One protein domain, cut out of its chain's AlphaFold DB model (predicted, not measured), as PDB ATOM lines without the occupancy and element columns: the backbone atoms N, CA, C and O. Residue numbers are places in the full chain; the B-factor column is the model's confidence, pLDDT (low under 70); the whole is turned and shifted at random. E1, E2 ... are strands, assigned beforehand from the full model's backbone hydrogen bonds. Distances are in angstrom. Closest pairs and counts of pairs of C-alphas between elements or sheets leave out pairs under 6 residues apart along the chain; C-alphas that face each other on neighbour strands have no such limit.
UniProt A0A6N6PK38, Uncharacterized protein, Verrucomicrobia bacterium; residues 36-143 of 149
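Overview. This is residues 36 to 143 of the 149 residues of an uncharacterized protein of Verrucomicrobia bacterium (UniProt A0A6N6PK38). The printed part is a flattened solenoid: after a strand hairpin, E1 and E2, at one end, the backbone of E3 and then E4 winds in stacked turns side by side, away from the hairpin. The row of turns makes the longest axis, and E2 lies between E1 and the first turn of E3. The printed part has 108 residues with four named strands, E1, E2, E3, E4 along the chain, and no named helix; the class is all strand. They form one mixed sheet in the order E1, E2, E3, E4, with E1 and E2 antiparallel and the other neighbours parallel. The whole is only just compact, close to loose, with a radius of gyration of the C-alphas of 15.4 A, and flat, spanning 47 by 28 by 14 A.

Along the chain. E1, residues 36 to 41, begins with C-alpha 36 at (-13.406, -61.202, -31.016) and is 16.4 A long from first to last C-alpha. E2, residues 52 to 59, is 18.5 A long and bends by 72 degrees at residue 56. E3, residues 66 to 119, begins with C-alpha 66 at (-22.393, -52.456, -35.647); its 54 residues cover 24.1 A from first to last C-alpha, and it bends by 165 degrees at residue 85. E4, residues 122 to 143, covers 10.1 A, bends by 179 degrees at residue 131, and ends with C-alpha 143 at (-22.620, -32.721, -66.904).

Arrangement. E1 and E2 form a hairpin at 162 degrees between their directions; C-alphas 37 and 57 face each other at 4.3 A, and N 58 and O 36 are within hydrogen-bond range at 2.7 A. E2 and E3 are parallel: C-alphas 52 and 71 face each other at 4.7 A, and N 53 and O 71 are 2.9 A apart, within hydrogen-bond range. E3 and E4 are parallel: C-alphas 112 and 122 face each other at 4.6 A, and N 129 and O 118 are within hydrogen-bond range at 2.8 A. The pairing of E3 is staggered, with E2 over residues 71 to 74 and with E4 over residues 112 to 119. E1 and E4 are edge strands, and E4 is apart from E1 and E2. The sheet is twisted, with C-alphas up to 6.7 A off its best plane.

Size, cuts and confidence. The two C-alphas farthest apart, those of Ala 60 and Lys 142, are 49.6 A apart. The printed part has no cut. The links E1 to E2 and E2 to E3 are short, with 10 and 6 residues, and E3 to E4 is tight, with 2. In the first link, residues 45 to 46 pair antiparallel with residues 49 to 50. The mean pLDDT of the printed part is 91.9, and no printed residue is under 70.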
ATOM      1  N   GLU A  36     -14.726 -61.551 -30.486       82.50
ATOM      2  CA  GLU A  36     -13.406 -61.202 -31.016       82.50
ATOM      3  C   GLU A  36     -13.416 -59.767 -31.535       82.50
ATOM      4  O   GLU A  36     -14.145 -59.465 -32.469       82.50
ATOM      5  N   GLY A  37     -12.614 -58.874 -30.956       85.56
ATOM      6  CA  GLY A  37     -12.476 -57.508 -31.461       85.56
ATOM      7  C   GLY A  37     -12.384 -56.455 -30.366       85.56
ATOM      8  O   GLY A  37     -12.010 -56.755 -29.232       85.56
ATOM      9  N   TYR A  38     -12.712 -55.218 -30.729       86.12
ATOM     10  CA  TYR A  38     -12.608 -54.047 -29.867       86.12
ATOM     11  C   TYR A  38     -13.918 -53.266 -29.904       86.12
ATOM     12  O   TYR A  38     -14.421 -52.950 -30.981       86.12
ATOM     13  N   GLU A  39     -14.463 -52.956 -28.734       90.38
ATOM     14  CA  GLU A  39     -15.661 -52.137 -28.592       90.38
ATOM     15  C   GLU A  39     -15.404 -51.066 -27.541       90.38
ATOM     16  O   GLU A  39     -15.022 -51.362 -26.407       90.38
ATOM     17  N   TRP A  40     -15.619 -49.819 -27.932       91.12
ATOM     18  CA  TRP A  40     -15.505 -48.661 -27.070       91.12
ATOM     19  C   TRP A  40     -16.647 -47.695 -27.358       91.12
ATOM     20  O   TRP A  40     -16.971 -47.405 -28.511       91.12
ATOM     21  N   ARG A  41     -17.267 -47.193 -26.295       91.75
ATOM     22  CA  ARG A  41     -18.390 -46.262 -26.367       91.75
ATOM     23  C   ARG A  41     -18.220 -45.175 -25.320       91.75
ATOM     24  O   ARG A  41     -17.762 -45.457 -24.214       91.75
ATOM     25  N   THR A  42     -18.622 -43.957 -25.651       90.94
ATOM     26  CA  THR A  42     -18.694 -42.866 -24.676       90.94
ATOM     27  C   THR A  42     -19.871 -43.056 -23.728       90.94
ATOM     28  O   THR A  42     -20.931 -43.528 -24.139       90.94
ATOM     29  N   GLU A  43     -19.719 -42.613 -22.480       89.00
ATOM     30  CA  GLU A  43     -20.828 -42.534 -21.515       89.00
ATOM     31  C   GLU A  43     -21.842 -41.449 -21.887       89.00
ATOM     32  O   GLU A  43     -23.025 -41.564 -21.579       89.00
ATOM     33  N   MET A  44     -21.391 -40.409 -22.595       86.25
ATOM     34  CA  MET A  44     -22.272 -39.376 -23.125       86.25
ATOM     35  C   MET A  44     -23.216 -39.984 -24.162       86.25
ATOM     36  O   MET A  44     -22.779 -40.510 -25.193       86.25
ATOM     37  N   LEU A  45     -24.512 -39.880 -23.876       89.69
ATOM     38  CA  LEU A  45     -25.600 -40.310 -24.741       89.69
ATOM     39  C   LEU A  45     -26.252 -39.079 -25.375       89.69
ATOM     40  O   LEU A  45     -26.643 -38.141 -24.685       89.69
ATOM     41  N   TRP A  46     -26.421 -39.108 -26.689       82.56
ATOM     42  CA  TRP A  46     -27.217 -38.157 -27.444       82.56
ATOM     43  C   TRP A  46     -28.390 -38.892 -28.096       82.56
ATOM     44  O   TRP A  46     -28.207 -39.871 -28.823       82.56
ATOM     45  N   MET A  47     -29.613 -38.458 -27.777       81.25
ATOM     46  CA  MET A  47     -30.862 -39.075 -28.247       81.25
ATOM     47  C   MET A  47     -30.953 -40.591 -27.957       81.25
ATOM     48  O   MET A  47     -31.436 -41.370 -28.771       81.25
ATOM     49  N   GLY A  48     -30.435 -41.023 -26.799       81.62
ATOM     50  CA  GLY A  48     -30.411 -42.436 -26.390       81.62
ATOM     51  C   GLY A  48     -29.323 -43.290 -27.058       81.62
ATOM     52  O   GLY A  48     -29.256 -44.490 -26.806       81.62
ATOM     53  N   SER A  49     -28.453 -42.690 -27.876       84.25
ATOM     54  CA  SER A  49     -27.315 -43.353 -28.525       84.25
ATOM     55  C   SER A  49     -25.983 -42.766 -28.047       84.25
ATOM     56  O   SER A  49     -25.931 -41.574 -27.756       84.25
ATOM     57  N   PRO A  50     -24.898 -43.548 -27.930       86.62
ATOM     58  CA  PRO A  50     -23.600 -42.999 -27.542       86.62
ATOM     59  C   PRO A  50     -23.117 -41.971 -28.569       86.62
ATOM     60  O   PRO A  50     -23.278 -42.156 -29.775       86.62
ATOM     61  N   VAL A  51     -22.519 -40.875 -28.096       92.25
ATOM     62  CA  VAL A  51     -21.969 -39.837 -28.979       92.25
ATOM     63  C   VAL A  51     -20.881 -40.430 -29.866       92.25
ATOM     64  O   VAL A  51     -20.943 -40.264 -31.079       92.25
ATOM     65  N   ILE A  52     -19.929 -41.162 -29.289       93.50
ATOM     66  CA  ILE A  52     -18.896 -41.863 -30.048       93.50
ATOM     67  C   ILE A  52     -19.003 -43.353 -29.765       93.50
ATOM     68  O   ILE A  52     -19.041 -43.784 -28.610       93.50
ATOM     69  N   HIS A  53     -19.033 -44.141 -30.833       93.88
ATOM     70  CA  HIS A  53     -19.051 -45.590 -30.762       93.88
ATOM     71  C   HIS A  53     -18.069 -46.160 -31.777       93.88
ATOM     72  O   HIS A  53     -18.230 -46.005 -32.987       93.88
ATOM     73  N   VAL A  54     -17.046 -46.829 -31.264       93.62
ATOM     74  CA  VAL A  54     -16.023 -47.518 -32.039       93.62
ATOM     75  C   VAL A  54     -16.208 -49.014 -31.819       93.62
ATOM     76  O   VAL A  54     -16.065 -49.489 -30.696       93.62
ATOM     77  N   ALA A  55     -16.544 -49.762 -32.867       92.38
ATOM     78  CA  ALA A  55     -16.792 -51.196 -32.770       92.38
ATOM     79  C   ALA A  55     -16.187 -51.956 -33.955       92.38
ATOM     80  O   ALA A  55     -16.562 -51.761 -35.112       92.38
ATOM     81  N   PHE A  56     -15.276 -52.875 -33.651       90.12
ATOM     82  CA  PHE A  56     -14.597 -53.731 -34.614       90.12
ATOM     83  C   PHE A  56     -14.706 -55.200 -34.216       90.12
ATOM     84  O   PHE A  56     -14.694 -55.540 -33.032       90.12
ATOM     85  N   GLY A  57     -14.742 -56.065 -35.226       88.69
ATOM     86  CA  GLY A  57     -14.766 -57.509 -35.057       88.69
ATOM     87  C   GLY A  57     -16.164 -58.059 -34.793       88.69
ATOM     88  O   GLY A  57     -17.178 -57.419 -35.076       88.69
ATOM     89  N   ASN A  58     -16.198 -59.269 -34.252       88.88
ATOM     90  CA  ASN A  58     -17.401 -60.055 -34.061       88.88
ATOM     91  C   ASN A  58     -17.847 -60.053 -32.593       88.88
ATOM     92  O   ASN A  58     -17.041 -60.051 -31.654       88.88
ATOM     93  N   GLY A  59     -19.161 -60.051 -32.397       83.81
ATOM     94  CA  GLY A  59     -19.814 -60.297 -31.120       83.81
ATOM     95  C   GLY A  59     -19.539 -61.701 -30.587       83.81
ATOM     96  O   GLY A  59     -18.971 -62.556 -31.270       83.81
ATOM     97  N   ALA A  60     -19.966 -61.955 -29.350       78.44
ATOM     98  CA  ALA A  60     -19.957 -63.302 -28.780       78.44
ATOM     99  C   ALA A  60     -20.838 -64.288 -29.579       78.44
ATOM    100  O   ALA A  60     -20.642 -65.496 -29.537       78.44
ATOM    101  N   ASP A  61     -21.790 -63.756 -30.342       80.81
ATOM    102  CA  ASP A  61     -22.670 -64.459 -31.272       80.81
ATOM    103  C   ASP A  61     -22.029 -64.724 -32.650       80.81
ATOM    104  O   ASP A  61     -22.682 -65.268 -33.539       80.81
ATOM    105  N   GLY A  62     -20.770 -64.320 -32.859       81.25
ATOM    106  CA  GLY A  62     -20.060 -64.465 -34.131       81.25
ATOM    107  C   GLY A  62     -20.508 -63.484 -35.219       81.25
ATOM    108  O   GLY A  62     -20.000 -63.544 -36.338       81.25
ATOM    109  N   ARG A  63     -21.435 -62.565 -34.917       84.44
ATOM    110  CA  ARG A  63     -21.920 -61.570 -35.881       84.44
ATOM    111  C   ARG A  63     -21.016 -60.338 -35.887       84.44
ATOM    112  O   ARG A  63     -20.544 -59.940 -34.823       84.44
ATOM    113  N   PRO A  64     -20.796 -59.691 -37.042       85.19
ATOM    114  CA  PRO A  64     -20.018 -58.459 -37.096       85.19
ATOM    115  C   PRO A  64     -20.710 -57.367 -36.277       85.19
ATOM    116  O   PRO A  64     -21.919 -57.145 -36.410       85.19
ATOM    117  N   ARG A  65     -19.942 -56.670 -35.437       88.69
ATOM    118  CA  ARG A  65     -20.467 -55.571 -34.625       88.69
ATOM    119  C   ARG A  65     -20.896 -54.402 -35.501       88.69
ATOM    120  O   ARG A  65     -20.320 -54.136 -36.556       88.69
ATOM    121  N   VAL A  66     -21.907 -53.684 -35.020       91.06
ATOM    122  CA  VAL A  66     -22.393 -52.456 -35.647       91.06
ATOM    123  C   VAL A  66     -22.135 -51.291 -34.702       91.06
ATOM    124  O   VAL A  66     -22.756 -51.202 -33.643       91.06
ATOM    125  N   ALA A  67     -21.246 -50.387 -35.104       92.19
ATOM    126  CA  ALA A  67     -21.055 -49.114 -34.431       92.19
ATOM    127  C   ALA A  67     -22.289 -48.233 -34.665       92.19
ATOM    128  O   ALA A  67     -22.743 -48.070 -35.798       92.19
ATOM    129  N   ARG A  68     -22.848 -47.680 -33.589       92.12
ATOM    130  CA  ARG A  68     -24.045 -46.828 -33.595       92.12
ATOM    131  C   ARG A  68     -23.838 -45.609 -32.718       92.12
ATOM    132  O   ARG A  68     -23.586 -45.805 -31.534       92.12
ATOM    133  N   GLY A  69     -23.983 -44.407 -33.265       91.62
ATOM    134  CA  GLY A  69     -23.818 -43.172 -32.497       91.62
ATOM    135  C   GLY A  69     -23.820 -41.911 -33.351       91.62
ATOM    136  O   GLY A  69     -24.065 -41.972 -34.552       91.62
ATOM    137  N   LEU A  70     -23.513 -40.758 -32.755       92.69
ATOM    138  CA  LEU A  70     -23.297 -39.539 -33.544       92.69
ATOM    139  C   LEU A  70     -22.039 -39.673 -34.410       92.69
ATOM    140  O   LEU A  70     -22.074 -39.317 -35.581       92.69
ATOM    141  N   ILE A  71     -20.971 -40.239 -33.853       94.12
ATOM    142  CA  ILE A  71     -19.734 -40.612 -34.535       94.12
ATOM    143  C   ILE A  71     -19.575 -42.128 -34.392       94.12
ATOM    144  O   ILE A  71     -19.330 -42.640 -33.299       94.12
ATOM    145  N   ALA A  72     -19.736 -42.853 -35.495       94.69
ATOM    146  CA  ALA A  72     -19.682 -44.307 -35.543       94.69
ATOM    147  C   ALA A  72     -18.489 -44.768 -36.386       94.69
ATOM    148  O   ALA A  72     -18.392 -44.421 -37.561       94.69
ATOM    149  N   VAL A  73     -17.604 -45.580 -35.805       94.62
ATOM    150  CA  VAL A  73     -16.428 -46.133 -36.494       94.62
ATOM    151  C   VAL A  73     -16.425 -47.652 -36.365       94.62
ATOM    152  O   VAL A  73     -16.421 -48.178 -35.255       94.62
ATOM    153  N   GLY A  74     -16.429 -48.377 -37.483       93.25
ATOM    154  CA  GLY A  74     -16.455 -49.840 -37.443       93.25
ATOM    155  C   GLY A  74     -16.563 -50.514 -38.803       93.25
ATOM    156  O   GLY A  74     -16.664 -49.858 -39.831       93.25
ATOM    157  N   GLN A  75     -16.587 -51.850 -38.839       93.50
ATOM    158  CA  GLN A  75     -16.847 -52.582 -40.093       93.50
ATOM    159  C   GLN A  75     -18.241 -52.250 -40.650       93.50
ATOM    160  O   GLN A  75     -18.403 -52.050 -41.855       93.50
ATOM    161  N   ARG A  76     -19.228 -52.143 -39.756       93.94
ATOM    162  CA  ARG A  76     -20.552 -51.579 -40.022       93.94
ATOM    163  C   ARG A  76     -20.764 -50.385 -39.100       93.94
ATOM    164  O   ARG A  76     -20.723 -50.553 -37.884       93.94
ATOM    165  N   ALA A  77     -20.998 -49.209 -39.665       94.50
ATOM    166  CA  ALA A  77     -21.180 -47.969 -38.920       94.50
ATOM    167  C   ALA A  77     -22.504 -47.301 -39.300       94.50
ATOM    168  O   ALA A  77     -22.789 -47.123 -40.483       94.50
ATOM    169  N   VAL A  78     -23.308 -46.932 -38.302       94.12
ATOM    170  CA  VAL A  78     -24.588 -46.238 -38.480       94.12
ATOM    171  C   VAL A  78     -24.633 -45.017 -37.569       94.12
ATOM    172  O   VAL A  78     -24.555 -45.164 -36.350       94.12
ATOM    173  N   GLY A  79     -24.764 -43.814 -38.120       93.00
ATOM    174  CA  GLY A  79     -24.694 -42.622 -37.279       93.00
ATOM    175  C   GLY A  79     -24.866 -41.284 -37.972       93.00
ATOM    176  O   GLY A  79     -25.286 -41.210 -39.118       93.00
ATOM    177  N   GLY A  80     -24.519 -40.205 -37.272       92.88
ATOM    178  CA  GLY A  80     -24.384 -38.888 -37.898       92.88
ATOM    179  C   GLY A  80     -23.198 -38.885 -38.862       92.88
ATOM    180  O   GLY A  80     -23.366 -38.711 -40.065       92.88
ATOM    181  N   ILE A  81     -22.012 -39.161 -38.328       95.31
ATOM    182  CA  ILE A  81     -20.759 -39.375 -39.046       95.31
ATOM    183  C   ILE A  81     -20.423 -40.861 -38.930       95.31
ATOM    184  O   ILE A  81     -20.117 -41.346 -37.842       95.31
ATOM    185  N   ALA A  82     -20.503 -41.592 -40.037       96.12
ATOM    186  CA  ALA A  82     -20.247 -43.025 -40.093       96.12
ATOM    187  C   ALA A  82     -18.991 -43.311 -40.921       96.12
ATOM    188  O   ALA A  82     -18.910 -42.915 -42.082       96.12
ATOM    189  N   VAL A  83     -18.032 -44.032 -40.340       95.75
ATOM    190  CA  VAL A  83     -16.784 -44.440 -40.993       95.75
ATOM    191  C   VAL A  83     -16.651 -45.957 -40.930       95.75
ATOM    192  O   VAL A  83     -16.611 -46.534 -39.840       95.75
ATOM    193  N   GLY A  84     -16.584 -46.624 -42.083       93.75
ATOM    194  CA  GLY A  84     -16.523 -48.083 -42.102       93.75
ATOM    195  C   GLY A  84     -16.451 -48.741 -43.469       93.75
ATOM    196  O   GLY A  84     -16.367 -48.075 -44.489       93.75
ATOM    197  N   ILE A  85     -16.507 -50.075 -43.511       94.06
ATOM    198  CA  ILE A  85     -16.661 -50.792 -44.790       94.06
ATOM    199  C   ILE A  85     -18.068 -50.539 -45.326       94.06
ATOM    200  O   ILE A  85     -18.232 -50.179 -46.488       94.06
ATOM    201  N   VAL A  86     -19.067 -50.690 -44.454       95.50
ATOM    202  CA  VAL A  86     -20.457 -50.317 -44.711       95.50
ATOM    203  C   VAL A  86     -20.819 -49.185 -43.760       95.50
ATOM    204  O   VAL A  86     -20.942 -49.402 -42.553       95.50
ATOM    205  N   ALA A  87     -20.965 -47.982 -44.300       95.50
ATOM    206  CA  ALA A  87     -21.274 -46.775 -43.550       95.50
ATOM    207  C   ALA A  87     -22.653 -46.239 -43.946       95.50
ATOM    208  O   ALA A  87     -22.951 -46.071 -45.129       95.50
ATOM    209  N   THR A  88     -23.495 -45.949 -42.957       95.75
ATOM    210  CA  THR A  88     -24.807 -45.333 -43.166       95.75
ATOM    211  C   THR A  88     -24.980 -44.141 -42.239       95.75
ATOM    212  O   THR A  88     -24.854 -44.285 -41.026       95.75
ATOM    213  N   GLY A  89     -25.270 -42.958 -42.771       93.88
ATOM    214  CA  GLY A  89     -25.401 -41.787 -41.911       93.88
ATOM    215  C   GLY A  89     -25.685 -40.475 -42.612       93.88
ATOM    216  O   GLY A  89     -26.006 -40.450 -43.792       93.88
ATOM    217  N   PHE A  90     -25.560 -39.363 -41.892       94.12
ATOM    218  CA  PHE A  90     -25.618 -38.046 -42.531       94.12
ATOM    219  C   PHE A  90     -24.373 -37.827 -43.398       94.12
ATOM    220  O   PHE A  90     -24.490 -37.542 -44.588       94.12
ATOM    221  N   VAL A  91     -23.192 -38.063 -42.826       96.19
ATOM    222  CA  VAL A  91     -21.913 -38.165 -43.531       96.19
ATOM    223  C   VAL A  91     -21.436 -39.610 -43.444       96.19
ATOM    224  O   VAL A  91     -21.142 -40.099 -42.355       96.19
ATOM    225  N   ALA A  92     -21.360 -40.298 -44.579       95.94
ATOM    226  CA  ALA A  92     -20.908 -41.682 -44.660       95.94
ATOM    227  C   ALA A  92     -19.586 -41.777 -45.430       95.94
ATOM    228  O   ALA A  92     -19.489 -41.311 -46.563       95.94
ATOM    229  N   ILE A  93     -18.578 -42.405 -44.829       95.81
ATOM    230  CA  ILE A  93     -17.253 -42.609 -45.419       95.81
ATOM    231  C   ILE A  93     -16.940 -44.101 -45.382       95.81
ATOM    232  O   ILE A  93     -16.869 -44.696 -44.304       95.81
ATOM    233  N   GLY A  94     -16.757 -44.726 -46.544       94.12
ATOM    234  CA  GLY A  94     -16.518 -46.162 -46.579       94.12
ATOM    235  C   GLY A  94     -16.407 -46.800 -47.949       94.12
ATOM    236  O   GLY A  94     -16.486 -46.132 -48.967       94.12
ATOM    237  N   ALA A  95     -16.249 -48.121 -47.995       94.56
ATOM    238  CA  ALA A  95     -16.307 -48.839 -49.271       94.56
ATOM    239  C   ALA A  95     -17.722 -48.763 -49.865       94.56
ATOM    240  O   ALA A  95     -17.888 -48.416 -51.031       94.56
ATOM    241  N   VAL A  96     -18.731 -49.021 -49.032       96.06
ATOM    242  CA  VAL A  96     -20.150 -48.818 -49.319       96.06
ATOM    243  C   VAL A  96     -20.663 -47.750 -48.363       96.06
ATOM    244  O   VAL A  96     -20.697 -47.956 -47.150       96.06
ATOM    245  N   SER A  97     -21.043 -46.603 -48.908       95.19
ATOM    246  CA  SER A  97     -21.479 -45.434 -48.146       95.19
ATOM    247  C   SER A  97     -22.877 -45.013 -48.589       95.19
ATOM    248  O   SER A  97     -23.139 -44.876 -49.784       95.19
ATOM    249  N   ILE A  98     -23.783 -44.866 -47.622       95.69
ATOM    250  CA  ILE A  98     -25.170 -44.453 -47.847       95.69
ATOM    251  C   ILE A  98     -25.482 -43.286 -46.915       95.69
ATOM    252  O   ILE A  98     -25.421 -43.441 -45.695       95.69
ATOM    253  N   GLY A  99     -25.837 -42.122 -47.450       94.75
ATOM    254  CA  GLY A  99     -26.113 -40.982 -46.584       94.75
ATOM    255  C   GLY A  99     -26.664 -39.735 -47.246       94.75
ATOM    256  O   GLY A  99     -27.246 -39.791 -48.320       94.75
ATOM    257  N   VAL A 100     -26.505 -38.586 -46.592       96.00
ATOM    258  CA  VAL A 100     -26.780 -37.276 -47.210       96.00
ATOM    259  C   VAL A 100     -25.553 -36.810 -47.989       96.00
ATOM    260  O   VAL A 100     -25.672 -36.366 -49.132       96.00
ATOM    261  N   PHE A 101     -24.380 -37.002 -47.388       96.06
ATOM    262  CA  PHE A 101     -23.066 -36.897 -48.003       96.06
ATOM    263  C   PHE A 101     -22.392 -38.263 -47.956       96.06
ATOM    264  O   PHE A 101     -22.387 -38.919 -46.910       96.06
ATOM    265  N   SER A 102     -21.844 -38.728 -49.075       95.62
ATOM    266  CA  SER A 102     -21.188 -40.039 -49.132       95.62
ATOM    267  C   SER A 102     -19.864 -40.000 -49.875       95.62
ATOM    268  O   SER A 102     -19.744 -39.381 -50.930       95.62
ATOM    269  N   LEU A 103     -18.872 -40.670 -49.297       95.56
ATOM    270  CA  LEU A 103     -17.514 -40.786 -49.807       95.56
ATOM    271  C   LEU A 103     -17.132 -42.263 -49.832       95.56
ATOM    272  O   LEU A 103     -17.053 -42.890 -48.772       95.56
ATOM    273  N   GLY A 104     -16.885 -42.827 -51.015       94.56
ATOM    274  CA  GLY A 104     -16.583 -44.252 -51.081       94.56
ATOM    275  C   GLY A 104     -16.341 -44.869 -52.444       94.56
ATOM    276  O   GLY A 104     -16.293 -44.191 -53.458       94.56
ATOM    277  N   ILE A 105     -16.196 -46.193 -52.486       94.75
ATOM    278  CA  ILE A 105     -16.138 -46.922 -53.765       94.75
ATOM    279  C   ILE A 105     -17.537 -46.955 -54.377       94.75
ATOM    280  O   ILE A 105     -17.716 -46.623 -55.545       94.75
ATOM    281  N   VAL A 106     -18.527 -47.318 -53.569       96.19
ATOM    282  CA  VAL A 106     -19.949 -47.214 -53.878       96.19
ATOM    283  C   VAL A 106     -20.535 -46.179 -52.928       96.19
ATOM    284  O   VAL A 106     -20.590 -46.399 -51.716       96.19
ATOM    285  N   ALA A 107     -20.925 -45.035 -53.474       95.12
ATOM    286  CA  ALA A 107     -21.440 -43.905 -52.722       95.12
ATOM    287  C   ALA A 107     -22.850 -43.566 -53.202       95.12
ATOM    288  O   ALA A 107     -23.050 -43.184 -54.354       95.12
ATOM    289  N   VAL A 108     -23.827 -43.697 -52.308       95.19
ATOM    290  CA  VAL A 108     -25.222 -43.327 -52.556       95.19
ATOM    291  C   VAL A 108     -25.587 -42.211 -51.599       95.19
ATOM    292  O   VAL A 108     -25.610 -42.423 -50.387       95.19
ATOM    293  N   ALA A 109     -25.878 -41.027 -52.128       95.31
ATOM    294  CA  ALA A 109     -26.144 -39.867 -51.297       95.31
ATOM    295  C   ALA A 109     -27.414 -39.108 -51.689       95.31
ATOM    296  O   ALA A 109     -27.744 -38.969 -52.863       95.31
ATOM    297  N   GLY A 110     -28.102 -38.560 -50.689       93.50
ATOM    298  CA  GLY A 110     -29.274 -37.708 -50.877       93.50
ATOM    299  C   GLY A 110     -28.947 -36.306 -51.399       93.50
ATOM    300  O   GLY A 110     -29.817 -35.687 -51.997       93.50
ATOM    301  N   LEU A 111     -27.719 -35.806 -51.203       95.12
ATOM    302  CA  LEU A 111     -27.266 -34.510 -51.730       95.12
ATOM    303  C   LEU A 111     -26.031 -34.652 -52.613       95.12
ATOM    304  O   LEU A 111     -26.094 -34.318 -53.797       95.12
ATOM    305  N   ALA A 112     -24.923 -35.136 -52.048       94.94
ATOM    306  CA  ALA A 112     -23.657 -35.211 -52.765       94.94
ATOM    307  C   ALA A 112     -22.892 -36.507 -52.487       94.94
ATOM    308  O   ALA A 112     -22.689 -36.887 -51.332       94.94
ATOM    309  N   ALA A 113     -22.439 -37.163 -53.554       95.56
ATOM    310  CA  ALA A 113     -21.630 -38.372 -53.497       95.56
ATOM    311  C   ALA A 113     -20.333 -38.188 -54.286       95.56
ATOM    312  O   ALA A 113     -20.353 -37.705 -55.420       95.56
ATOM    313  N   VAL A 114     -19.220 -38.630 -53.703       94.62
ATOM    314  CA  VAL A 114     -17.941 -38.752 -54.407       94.62
ATOM    315  C   VAL A 114     -17.443 -40.184 -54.285       94.62
ATOM    316  O   VAL A 114     -17.347 -40.724 -53.179       94.62
ATOM    317  N   GLY A 115     -17.128 -40.815 -55.412       93.31
ATOM    318  CA  GLY A 115     -16.692 -42.202 -55.388       93.31
ATOM    319  C   GLY A 115     -16.361 -42.822 -56.729       93.31
ATOM    320  O   GLY A 115     -16.350 -42.150 -57.748       93.31
ATOM    321  N   VAL A 116     -16.094 -44.127 -56.754       93.75
ATOM    322  CA  VAL A 116     -15.932 -44.837 -58.036       93.75
ATOM    323  C   VAL A 116     -17.289 -44.940 -58.727       93.75
ATOM    324  O   VAL A 116     -17.420 -44.542 -59.876       93.75
ATOM    325  N   ASN A 117     -18.298 -45.407 -57.996       95.56
ATOM    326  CA  ASN A 117     -19.696 -45.441 -58.399       95.56
ATOM    327  C   ASN A 117     -20.466 -44.489 -57.482       95.56
ATOM    328  O   ASN A 117     -20.674 -44.799 -56.307       95.56
ATOM    329  N   ALA A 118     -20.849 -43.329 -58.004       94.19
ATOM    330  CA  ALA A 118     -21.526 -42.279 -57.258       94.19
ATOM    331  C   ALA A 118     -22.958 -42.096 -57.772       94.19
ATOM    332  O   ALA A 118     -23.168 -41.852 -58.959       94.19
ATOM    333  N   ILE A 119     -23.939 -42.186 -56.875       95.00
ATOM    334  CA  ILE A 119     -25.355 -41.941 -57.163       95.00
ATOM    335  C   ILE A 119     -25.858 -40.877 -56.193       95.00
ATOM    336  O   ILE A 119     -26.019 -41.150 -55.003       95.00
ATOM    337  N   ALA A 120     -26.079 -39.661 -56.687       95.75
ATOM    338  CA  ALA A 120     -26.565 -38.535 -55.890       95.75
ATOM    339  C   ALA A 120     -27.011 -37.373 -56.785       95.75
ATOM    340  O   ALA A 120     -26.565 -37.297 -57.925       95.75
ATOM    341  N   PRO A 121     -27.810 -36.407 -56.292       95.38
ATOM    342  CA  PRO A 121     -28.100 -35.188 -57.047       95.38
ATOM    343  C   PRO A 121     -26.838 -34.471 -57.534       95.38
ATOM    344  O   PRO A 121     -26.818 -34.018 -58.675       95.38
ATOM    345  N   VAL A 122     -25.790 -34.422 -56.708       95.44
ATOM    346  CA  VAL A 122     -24.437 -34.008 -57.093       95.44
ATOM    347  C   VAL A 122     -23.506 -35.218 -57.007       95.44
ATOM    348  O   VAL A 122     -23.157 -35.655 -55.914       95.44
ATOM    349  N   ALA A 123     -23.103 -35.775 -58.145       94.50
ATOM    350  CA  ALA A 123     -22.290 -36.988 -58.206       94.50
ATOM    351  C   ALA A 123     -20.947 -36.726 -58.898       94.50
ATOM    352  O   ALA A 123     -20.908 -36.227 -60.023       94.50
ATOM    353  N   ILE A 124     -19.843 -37.096 -58.247       93.38
ATOM    354  CA  ILE A 124     -18.501 -37.051 -58.841       93.38
ATOM    355  C   ILE A 124     -17.873 -38.437 -58.749       93.38
ATOM    356  O   ILE A 124     -17.768 -38.999 -57.659       93.38
ATOM    357  N   GLY A 125     -17.433 -38.997 -59.873       92.31
ATOM    358  CA  GLY A 125     -16.844 -40.327 -59.841       92.31
ATOM    359  C   GLY A 125     -16.376 -40.891 -61.164       92.31
ATOM    360  O   GLY A 125     -16.374 -40.208 -62.177       92.31
ATOM    361  N   VAL A 126     -15.973 -42.162 -61.167       92.25
ATOM    362  CA  VAL A 126     -15.695 -42.862 -62.430       92.25
ATOM    363  C   VAL A 126     -17.010 -43.075 -63.169       92.25
ATOM    364  O   VAL A 126     -17.146 -42.642 -64.307       92.25
ATOM    365  N   VAL A 127     -17.991 -43.661 -62.487       93.31
ATOM    366  CA  VAL A 127     -19.387 -43.755 -62.909       93.31
ATOM    367  C   VAL A 127     -20.202 -42.855 -61.988       93.31
ATOM    368  O   VAL A 127     -20.306 -43.120 -60.790       93.31
ATOM    369  N   ALA A 128     -20.759 -41.776 -62.531       92.31
ATOM    370  CA  ALA A 128     -21.501 -40.778 -61.767       92.31
ATOM    371  C   ALA A 128     -22.915 -40.617 -62.328       92.31
ATOM    372  O   ALA A 128     -23.079 -40.279 -63.497       92.31
ATOM    373  N   VAL A 129     -23.931 -40.832 -61.492       93.00
ATOM    374  CA  VAL A 129     -25.347 -40.681 -61.848       93.00
ATOM    375  C   VAL A 129     -25.979 -39.619 -60.956       93.00
ATOM    376  O   VAL A 129     -26.011 -39.777 -59.734       93.00
ATOM    377  N   GLY A 130     -26.493 -38.544 -61.554       92.38
ATOM    378  CA  GLY A 130     -27.036 -37.421 -60.792       92.38
ATOM    379  C   GLY A 130     -27.707 -36.335 -61.618       92.38
ATOM    380  O   GLY A 130     -27.731 -36.389 -62.841       92.38
ATOM    381  N   TYR A 131     -28.240 -35.306 -60.958       92.75
ATOM    382  CA  TYR A 131     -28.670 -34.096 -61.667       92.75
ATOM    383  C   TYR A 131     -27.452 -33.322 -62.183       92.75
ATOM    384  O   TYR A 131     -27.425 -32.907 -63.338       92.75
ATOM    385  N   LEU A 132     -26.444 -33.180 -61.321       93.50
ATOM    386  CA  LEU A 132     -25.146 -32.589 -61.588       93.50
ATOM    387  C   LEU A 132     -24.078 -33.688 -61.484       93.50
ATOM    388  O   LEU A 132     -23.750 -34.116 -60.380       93.50
ATOM    389  N   ALA A 133     -23.565 -34.164 -62.618       91.69
ATOM    390  CA  ALA A 133     -22.645 -35.302 -62.671       91.69
ATOM    391  C   ALA A 133     -21.286 -34.918 -63.280       91.69
ATOM    392  O   ALA A 133     -21.233 -34.172 -64.256       91.69
ATOM    393  N   GLY A 134     -20.183 -35.431 -62.733       91.94
ATOM    394  CA  GLY A 134     -18.834 -35.259 -63.288       91.94
ATOM    395  C   GLY A 134     -18.012 -36.537 -63.168       91.94
ATOM    396  O   GLY A 134     -18.013 -37.166 -62.110       91.94
ATOM    397  N   GLY A 135     -17.334 -36.951 -64.239       90.50
ATOM    398  CA  GLY A 135     -16.656 -38.244 -64.230       90.50
ATOM    399  C   GLY A 135     -16.143 -38.758 -65.563       90.50
ATOM    400  O   GLY A 135     -16.123 -38.032 -66.550       90.50
ATOM    401  N   VAL A 136     -15.741 -40.028 -65.595       89.94
ATOM    402  CA  VAL A 136     -15.389 -40.726 -66.848       89.94
ATOM    403  C   VAL A 136     -16.668 -41.104 -67.602       89.94
ATOM    404  O   VAL A 136     -16.844 -40.769 -68.768       89.94
ATOM    405  N   ALA A 137     -17.604 -41.733 -66.895       90.50
ATOM    406  CA  ALA A 137     -18.947 -42.063 -67.345       90.50
ATOM    407  C   ALA A 137     -19.965 -41.294 -66.488       90.50
ATOM    408  O   ALA A 137     -20.405 -41.765 -65.438       90.50
ATOM    409  N   ALA A 138     -20.314 -40.082 -66.923       89.44
ATOM    410  CA  ALA A 138     -21.279 -39.220 -66.245       89.44
ATOM    411  C   ALA A 138     -22.656 -39.286 -66.925       89.44
ATOM    412  O   ALA A 138     -22.786 -39.030 -68.120       89.44
ATOM    413  N   LEU A 139     -23.690 -39.596 -66.146       88.50
ATOM    414  CA  LEU A 139     -25.089 -39.656 -66.557       88.50
ATOM    415  C   LEU A 139     -25.880 -38.646 -65.727       88.50
ATOM    416  O   LEU A 139     -26.048 -38.810 -64.518       88.50
ATOM    417  N   GLY A 140     -26.371 -37.588 -66.367       88.88
ATOM    418  CA  GLY A 140     -27.134 -36.567 -65.667       88.88
ATOM    419  C   GLY A 140     -27.694 -35.478 -66.560       88.88
ATOM    420  O   GLY A 140     -27.375 -35.407 -67.744       88.88
ATOM    421  N   TRP A 141     -28.528 -34.614 -65.978       89.06
ATOM    422  CA  TRP A 141     -29.114 -33.477 -66.696       89.06
ATOM    423  C   TRP A 141     -28.071 -32.390 -66.988       89.06
ATOM    424  O   TRP A 141     -28.060 -31.797 -68.065       89.06
ATOM    425  N   LYS A 142     -27.178 -32.124 -66.028       91.75
ATOM    426  CA  LYS A 142     -26.050 -31.196 -66.152       91.75
ATOM    427  C   LYS A 142     -24.748 -31.962 -65.931       91.75
ATOM    428  O   LYS A 142     -24.468 -32.403 -64.818       91.75
ATOM    429  N   ILE A 143     -23.942 -32.091 -66.981       88.69
ATOM    430  CA  ILE A 143     -22.620 -32.721 -66.904       88.69
ATOM    431  C   ILE A 143     -21.571 -31.627 -66.685       88.69
ATOM    432  O   ILE A 143     -21.489 -30.686 -67.472       88.69
TER     433      ILE A 143